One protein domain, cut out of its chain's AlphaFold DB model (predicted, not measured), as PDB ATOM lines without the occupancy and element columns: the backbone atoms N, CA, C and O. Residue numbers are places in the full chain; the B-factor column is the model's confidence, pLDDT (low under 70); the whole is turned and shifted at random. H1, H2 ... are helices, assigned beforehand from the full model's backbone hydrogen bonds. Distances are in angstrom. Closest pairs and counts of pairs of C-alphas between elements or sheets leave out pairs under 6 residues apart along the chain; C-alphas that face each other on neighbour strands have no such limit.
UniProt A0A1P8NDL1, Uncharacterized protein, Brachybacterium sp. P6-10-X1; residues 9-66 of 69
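This is residues 9 to 66 of the 69 residues of an uncharacterized protein of Brachybacterium sp. P6-10-X1 (UniProt A0A1P8NDL1). The long helix H2 makes the backbone of an extended model: the shorter H1 folds back beside the first part of H2 as a helical hairpin, and the last part of H2 sticks out past it as a free arm, residues 41 to 48. Beyond the far end of H2, after a tight link, H3 sits by itself, set at an angle to H2 and packed on neither of the other helices. The printed part has 58 residues, with three named helices in the order H1, H2, H3 and no named strand; the class is all helix. The whole is extended, with a radius of gyration of the C-alphas of 18.8 A, and the C-alphas span 54 by 25 by 8 A along their three main axes.

Start with the longest helix, H2, residues 27 to 48: find C-alpha 27 at (21.505, 6.043, -38.048), and from there the helix runs 31.7 A to C-alpha 48 at (25.217, 25.931, -13.702). Go back to the first printed residue for H1, residues 9 to 21, whose C-alpha 9 is at (19.549, 19.872, -31.244); it is 18.4 A long. Then look past H2 for H3, residues 54 to 64, 15.3 A long, which ends with C-alpha 64 at (46.918, 15.946, -12.101).

Look first at H2 and H1, which touch, with 17 pairs of C-alphas within 8 A. Their closest C-alphas are those of Ala 12 and Leu 33, 4.9 A apart. The two helices run opposite ways at a shallow tilt of 18 degrees, and their centres are 14.6 A apart. Joined by a tight link of 5 residues, they form a helical hairpin. H3 is apart from H2, though it follows it in the chain, and H3 is also apart from H1. In the backbones of H1, H2 and H3, every O i to N i+4 pair is within hydrogen-bond range.

For the longest reach, go to Thr 22 and Glu 55, whose C-alphas are the two farthest apart in the domain, at 54.5 A. From the first to the last printed C-alpha, Val 9 to Gly 66, it is 38.7 A. Three stretches stand free: residues 41 to 51, of which 41 to 48 belong to H2; residues 53 to 59, of which 54 to 59 belong to H3; and residues 61 to 66, of which 61 to 64 belong to H3. The links H1 to H2 and H2 to H3 are both tight, with 5 residues each. The printed part has no cut. In the B-factor column you will find a mean pLDDT of the printed part of 92.3, and no printed residue is under 70.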
ATOM      1  N   VAL A   9      20.420  20.994 -31.626       93.88
ATOM      2  CA  VAL A   9      19.549  19.872 -31.244       93.88
ATOM      3  C   VAL A   9      18.271  19.877 -32.078       93.88
ATOM      4  O   VAL A   9      17.807  18.821 -32.513       93.88
ATOM      5  N   HIS A  10      17.692  21.054 -32.324       93.69
ATOM      6  CA  HIS A  10      16.499  21.187 -33.155       93.69
ATOM      7  C   HIS A  10      16.778  20.769 -34.605       93.69
ATOM      8  O   HIS A  10      16.022  19.975 -35.168       93.69
ATOM      9  N   LEU A  11      17.893  21.228 -35.183       93.25
ATOM     10  CA  LEU A  11      18.320  20.838 -36.529       93.25
ATOM     11  C   LEU A  11      18.540  19.323 -36.642       93.25
ATOM     12  O   LEU A  11      18.011  18.690 -37.558       93.25
ATOM     13  N   ALA A  12      19.241  18.716 -35.680       94.19
ATOM     14  CA  ALA A  12      19.499  17.278 -35.686       94.19
ATOM     15  C   ALA A  12      18.212  16.444 -35.515       94.19
ATOM     16  O   ALA A  12      18.049  15.410 -36.165       94.19
ATOM     17  N   ARG A  13      17.244  16.898 -34.700       95.69
ATOM     18  CA  ARG A  13      15.919  16.246 -34.604       95.69
ATOM     19  C   ARG A  13      15.178  16.290 -35.934       95.69
ATOM     20  O   ARG A  13      14.619  15.272 -36.344       95.69
ATOM     21  N   SER A  14      15.200  17.437 -36.609       95.88
ATOM     22  CA  SER A  14      14.588  17.598 -37.928       95.88
ATOM     23  C   SER A  14      15.240  16.688 -38.972       95.88
ATOM     24  O   SER A  14      14.530  16.074 -39.766       95.88
ATOM     25  N   ALA A  15      16.565  16.509 -38.925       95.06
ATOM     26  CA  ALA A  15      17.278  15.582 -39.804       95.06
ATOM     27  C   ALA A  15      16.838  14.120 -39.598       95.06
ATOM     28  O   ALA A  15      16.563  13.421 -40.572       95.06
ATOM     29  N   VAL A  16      16.684  13.673 -38.342       97.12
ATOM     30  CA  VAL A  16      16.167  12.325 -38.037       97.12
ATOM     31  C   VAL A  16      14.743  12.149 -38.562       97.12
ATOM     32  O   VAL A  16      14.449  11.144 -39.208       97.12
ATOM     33  N   ALA A  17      13.862  13.119 -38.302       97.31
ATOM     34  CA  ALA A  17      12.480  13.071 -38.772       97.31
ATOM     35  C   ALA A  17      12.410  13.010 -40.305       97.31
ATOM     36  O   ALA A  17      11.632  12.233 -40.860       97.31
ATOM     37  N   ASN A  18      13.262  13.781 -40.988       97.69
ATOM     38  CA  ASN A  18      13.341  13.771 -42.440       97.69
ATOM     39  C   ASN A  18      13.820  12.415 -42.975       97.69
ATOM     40  O   ASN A  18      13.144  11.864 -43.834       97.69
ATOM     41  N   ALA A  19      14.899  11.845 -42.424       96.62
ATOM     42  CA  ALA A  19      15.424  10.542 -42.845       96.62
ATOM     43  C   ALA A  19      14.387   9.417 -42.694       96.62
ATOM     44  O   ALA A  19      14.197   8.611 -43.603       96.62
ATOM     45  N   VAL A  20      13.644   9.402 -41.580       97.12
ATOM     46  CA  VAL A  20      12.548   8.441 -41.366       97.12
ATOM     47  C   VAL A  20      11.436   8.640 -42.398       97.12
ATOM     48  O   VAL A  20      10.955   7.669 -42.982       97.12
ATOM     49  N   ARG A  21      11.044   9.890 -42.664       97.56
ATOM     50  CA  ARG A  21       9.991  10.222 -43.634       97.56
ATOM     51  C   ARG A  21      10.375   9.846 -45.067       97.56
ATOM     52  O   ARG A  21       9.523   9.374 -45.814       97.56
ATOM     53  N   THR A  22      11.634  10.044 -45.451       97.56
ATOM     54  CA  THR A  22      12.163   9.729 -46.789       97.56
ATOM     55  C   THR A  22      12.647   8.284 -46.925       97.56
ATOM     56  O   THR A  22      13.128   7.913 -47.992       97.56
ATOM     57  N   ARG A  23      12.489   7.456 -45.879       96.62
ATOM     58  CA  ARG A  23      12.935   6.050 -45.818       96.62
ATOM     59  C   ARG A  23      14.440   5.870 -46.063       96.62
ATOM     60  O   ARG A  23      14.869   4.841 -46.578       96.62
ATOM     61  N   GLN A  24      15.235   6.868 -45.694       96.81
ATOM     62  CA  GLN A  24      16.694   6.784 -45.660       96.81
ATOM     63  C   GLN A  24      17.157   6.205 -44.319       96.81
ATOM     64  O   GLN A  24      16.407   6.225 -43.342       96.81
ATOM     65  N   ASP A  25      18.396   5.708 -44.252       96.50
ATOM     66  CA  ASP A  25      18.983   5.252 -42.988       96.50
ATOM     67  C   ASP A  25      19.068   6.422 -41.984       96.50
ATOM     68  O   ASP A  25      19.789   7.396 -42.227       96.50
ATOM     69  N   PRO A  26      18.350   6.367 -40.845       96.25
ATOM     70  CA  PRO A  26      18.375   7.437 -39.860       96.25
ATOM     71  C   PRO A  26      19.579   7.343 -38.912       96.25
ATOM     72  O   PRO A  26      19.723   8.209 -38.049       96.25
ATOM     73  N   THR A  27      20.411   6.301 -38.998       97.00
ATOM     74  CA  THR A  27      21.505   6.043 -38.048       97.00
ATOM     75  C   THR A  27      22.497   7.208 -37.947       97.00
ATOM     76  O   THR A  27      22.742   7.646 -36.817       97.00
ATOM     77  N   PRO A  28      22.987   7.803 -39.054       96.38
ATOM     78  CA  PRO A  28      23.885   8.957 -38.983       96.38
ATOM     79  C   PRO A  28      23.222  10.175 -38.322       96.38
ATOM     80  O   PRO A  28      23.783  10.784 -37.413       96.38
ATOM     81  N   ALA A  29      21.975  10.481 -38.695       94.94
ATOM     82  CA  ALA A  29      21.226  11.591 -38.101       94.94
ATOM     83  C   ALA A  29      20.962  11.372 -36.598       94.94
ATOM     84  O   ALA A  29      20.979  12.311 -35.803       94.94
ATOM     85  N   ARG A  30      20.752  10.118 -36.172       96.94
ATOM     86  CA  ARG A  30      20.599   9.762 -34.753       96.94
ATOM     87  C   ARG A  30      21.900   9.928 -33.972       96.94
ATOM     88  O   ARG A  30      21.833  10.313 -32.806       96.94
ATOM     89  N   GLN A  31      23.052   9.636 -34.573       97.25
ATOM     90  CA  GLN A  31      24.358   9.880 -33.950       97.25
ATOM     91  C   GLN A  31      24.585  11.381 -33.749       97.25
ATOM     92  O   GLN A  31      24.842  11.799 -32.622       97.25
ATOM     93  N   GLN A  32      24.337  12.188 -34.782       95.50
ATOM     94  CA  GLN A  32      24.417  13.652 -34.695       95.50
ATOM     95  C   GLN A  32      23.479  14.221 -33.624       95.50
ATOM     96  O   GLN A  32      23.860  15.087 -32.841       95.50
ATOM     97  N   LEU A  33      22.251  13.697 -33.524       97.38
ATOM     98  CA  LEU A  33      21.327  14.107 -32.468       97.38
ATOM     99  C   LEU A  33      21.851  13.764 -31.067       97.38
ATOM    100  O   LEU A  33      21.672  14.551 -30.140       97.38
ATOM    101  N   LYS A  34      22.478  12.598 -30.883       97.44
ATOM    102  CA  LYS A  34      23.082  12.231 -29.594       97.44
ATOM    103  C   LYS A  34      24.224  13.179 -29.233       97.44
ATOM    104  O   LYS A  34      24.243  13.672 -28.110       97.44
ATOM    105  N   GLU A  35      25.110  13.469 -30.177       96.19
ATOM    106  CA  GLU A  35      26.237  14.392 -29.999       96.19
ATOM    107  C   GLU A  35      25.774  15.810 -29.635       96.19
ATOM    108  O   GLU A  35      26.224  16.377 -28.637       96.19
ATOM    109  N   ALA A  36      24.796  16.353 -30.368       96.31
ATOM    110  CA  ALA A  36      24.238  17.674 -30.086       96.31
ATOM    111  C   ALA A  36      23.589  17.741 -28.694       96.31
ATOM    112  O   ALA A  36      23.739  18.729 -27.975       96.31
ATOM    113  N   LYS A  37      22.884  16.677 -28.283       96.19
ATOM    114  CA  LYS A  37      22.290  16.601 -26.939       96.19
ATOM    115  C   LYS A  37      23.356  16.513 -25.851       96.19
ATOM    116  O   LYS A  37      23.184  17.164 -24.829       96.19
ATOM    117  N   LEU A  38      24.419  15.734 -26.054       95.25
ATOM    118  CA  LEU A  38      25.525  15.635 -25.097       95.25
ATOM    119  C   LEU A  38      26.219  16.983 -24.912       95.25
ATOM    120  O   LEU A  38      26.384  17.413 -23.780       95.25
ATOM    121  N   THR A  39      26.542  17.663 -26.012       93.00
ATOM    122  CA  THR A  39      27.168  18.993 -25.985       93.00
ATOM    123  C   THR A  39      26.326  19.973 -25.178       93.00
ATOM    124  O   THR A  39      26.802  20.536 -24.202       93.00
ATOM    125  N   ARG A  40      25.029  20.072 -25.494       93.31
ATOM    126  CA  ARG A  40      24.104  20.937 -24.758       93.31
ATOM    127  C   ARG A  40      24.050  20.611 -23.264       93.31
ATOM    128  O   ARG A  40      24.040  21.521 -22.449       93.31
ATOM    129  N   TRP A  41      24.002  19.329 -22.906       91.19
ATOM    130  CA  TRP A  41      23.989  18.909 -21.502       91.19
ATOM    131  C   TRP A  41      25.283  19.269 -20.774       91.19
ATOM    132  O   TRP A  41      25.227  19.682 -19.620       91.19
ATOM    133  N   ILE A  42      26.431  19.122 -21.436       88.75
ATOM    134  CA  ILE A  42      27.725  19.537 -20.892       88.75
ATOM    135  C   ILE A  42      27.728  21.053 -20.683       88.75
ATOM    136  O   ILE A  42      28.064  21.502 -19.593       88.75
ATOM    137  N   ASP A  43      27.290  21.830 -21.672       89.38
ATOM    138  CA  ASP A  43      27.246  23.290 -21.582       89.38
ATOM    139  C   ASP A  43      26.313  23.765 -20.462       89.38
ATOM    140  O   ASP A  43      26.685  24.626 -19.667       89.38
ATOM    141  N   GLU A  44      25.118  23.178 -20.348       88.38
ATOM    142  CA  GLU A  44      24.168  23.480 -19.271       88.38
ATOM    143  C   GLU A  44      24.749  23.106 -17.897       88.38
ATOM    144  O   GLU A  44      24.652  23.888 -16.945       88.38
ATOM    145  N   ALA A  45      25.401  21.944 -17.788       88.81
ATOM    146  CA  ALA A  45      26.045  21.509 -16.553       88.81
ATOM    147  C   ALA A  45      27.198  22.439 -16.153       88.81
ATOM    148  O   ALA A  45      27.318  22.795 -14.986       88.81
ATOM    149  N   LEU A  46      28.021  22.878 -17.110       86.75
ATOM    150  CA  LEU A  46      29.133  23.793 -16.858       86.75
ATOM    151  C   LEU A  46      28.656  25.210 -16.531       86.75
ATOM    152  O   LEU A  46      29.219  25.849 -15.648       86.75
ATOM    153  N   ALA A  47      27.604  25.694 -17.194       86.25
ATOM    154  CA  ALA A  47      27.032  27.014 -16.935       86.25
ATOM    155  C   ALA A  47      26.379  27.118 -15.547       86.25
ATOM    156  O   ALA A  47      26.316  28.205 -14.975       86.25
ATOM    157  N   THR A  48      25.877  26.000 -15.017       85.25
ATOM    158  CA  THR A  48      25.217  25.931 -13.702       85.25
ATOM    159  C   THR A  48      26.122  25.420 -12.585       85.25
ATOM    160  O   THR A  48      25.736  25.479 -11.416       85.25
ATOM    161  N   ALA A  49      27.320  24.934 -12.914       83.69
ATOM    162  CA  ALA A  49      28.247  24.422 -11.924       83.69
ATOM    163  C   ALA A  49      28.710  25.553 -10.986       83.69
ATOM    164  O   ALA A  49      29.193  26.587 -11.460       83.69
ATOM    165  N   PRO A  50      28.614  25.375  -9.654       82.56
ATOM    166  CA  PRO A  50      29.267  26.291  -8.732       82.56
ATOM    167  C   PRO A  50      30.786  26.253  -8.965       82.56
ATOM    168  O   PRO A  50      31.323  25.218  -9.379       82.56
ATOM    169  N   PRO A  51      31.509  27.354  -8.683       85.00
ATOM    170  CA  PRO A  51      32.962  27.323  -8.713       85.00
ATOM    171  C   PRO A  51      33.471  26.222  -7.776       85.00
ATOM    172  O   PRO A  51      32.934  26.021  -6.685       85.00
ATOM    173  N   LEU A  52      34.515  25.513  -8.205       85.44
ATOM    174  CA  LEU A  52      35.142  24.475  -7.388       85.44
ATOM    175  C   LEU A  52      35.596  25.062  -6.052       85.44
ATOM    176  O   LEU A  52      36.213  26.130  -6.035       85.44
ATOM    177  N   THR A  53      35.365  24.350  -4.951       88.88
ATOM    178  CA  THR A  53      35.892  24.739  -3.640       88.88
ATOM    179  C   THR A  53      37.414  24.617  -3.606       88.88
ATOM    180  O   THR A  53      38.019  23.896  -4.404       88.88
ATOM    181  N   ASP A  54      38.058  25.303  -2.667       89.88
ATOM    182  CA  ASP A  54      39.518  25.275  -2.512       89.88
ATOM    183  C   ASP A  54      40.038  23.843  -2.299       89.88
ATOM    184  O   ASP A  54      41.024  23.438  -2.914       89.88
ATOM    185  N   GLU A  55      39.311  23.045  -1.515       88.50
ATOM    186  CA  GLU A  55      39.607  21.629  -1.274       88.50
ATOM    187  C   GLU A  55      39.469  20.780  -2.548       88.50
ATOM    188  O   GLU A  55      40.334  19.953  -2.848       88.50
ATOM    189  N   GLN A  56      38.424  21.015  -3.349       91.44
ATOM    190  CA  GLN A  56      38.234  20.331  -4.631       91.44
ATOM    191  C   GLN A  56      39.351  20.676  -5.622       91.44
ATOM    192  O   GLN A  56      39.880  19.780  -6.284       91.44
ATOM    193  N   ARG A  57      39.754  21.952  -5.698       89.75
ATOM    194  CA  ARG A  57      40.871  22.390  -6.549       89.75
ATOM    195  C   ARG A  57      42.191  21.775  -6.099       89.75
ATOM    196  O   ARG A  57      42.947  21.306  -6.944       89.75
ATOM    197  N   HIS A  58      42.449  21.721  -4.792       90.12
ATOM    198  CA  HIS A  58      43.658  21.107  -4.248       90.12
ATOM    199  C   HIS A  58      43.724  19.600  -4.544       90.12
ATOM    200  O   HIS A  58      44.748  19.112  -5.020       90.12
ATOM    201  N   ARG A  59      42.614  18.869  -4.357       89.19
ATOM    202  CA  ARG A  59      42.531  17.438  -4.694       89.19
ATOM    203  C   ARG A  59      42.746  17.189  -6.190       89.19
ATOM    204  O   ARG A  59      43.502  16.288  -6.546       89.19
ATOM    205  N   LEU A  60      42.120  17.985  -7.060       90.25
ATOM    206  CA  LEU A  60      42.321  17.889  -8.509       90.25
ATOM    207  C   LEU A  60      43.772  18.185  -8.901       90.25
ATOM    208  O   LEU A  60      44.348  17.443  -9.690       90.25
ATOM    209  N   ALA A  61      44.379  19.219  -8.316       89.56
ATOM    210  CA  ALA A  61      45.782  19.538  -8.549       89.56
ATOM    211  C   ALA A  61      46.691  18.365  -8.159       89.56
ATOM    212  O   ALA A  61      47.514  17.960  -8.971       89.56
ATOM    213  N   ALA A  62      46.492  17.763  -6.981       90.81
ATOM    214  CA  ALA A  62      47.272  16.610  -6.524       90.81
ATOM    215  C   ALA A  62      47.132  15.380  -7.443       90.81
ATOM    216  O   ALA A  62      48.112  14.673  -7.682       90.81
ATOM    217  N   MET A  63      45.936  15.135  -7.992       90.25
ATOM    218  CA  MET A  63      45.711  14.062  -8.969       90.25
ATOM    219  C   MET A  63      46.429  14.333 -10.297       90.25
ATOM    220  O   MET A  63      47.052  13.432 -10.852       90.25
ATOM    221  N   LEU A  64      46.359  15.567 -10.801       89.56
ATOM    222  CA  LEU A  64      46.918  15.946 -12.101       89.56
ATOM    223  C   LEU A  64      48.446  16.090 -12.086       89.56
ATOM    224  O   LEU A  64      49.088  15.828 -13.099       89.56
ATOM    225  N   THR A  65      49.039  16.482 -10.957       89.38
ATOM    226  CA  THR A  65      50.498  16.628 -10.811       89.38
ATOM    227  C   THR A  65      51.191  15.345 -10.347       89.38
ATOM    228  O   THR A  65      52.404  15.343 -10.152       89.38
ATOM    229  N   GLY A  66      50.448  14.242 -10.183       75.06
ATOM    230  CA  GLY A  66      50.998  12.952  -9.754       75.06
ATOM    231  C   GLY A  66      51.403  12.900  -8.276       75.06
ATOM    232  O   GLY A  66      52.090  11.966  -7.870       75.06
TER     233      GLY A  66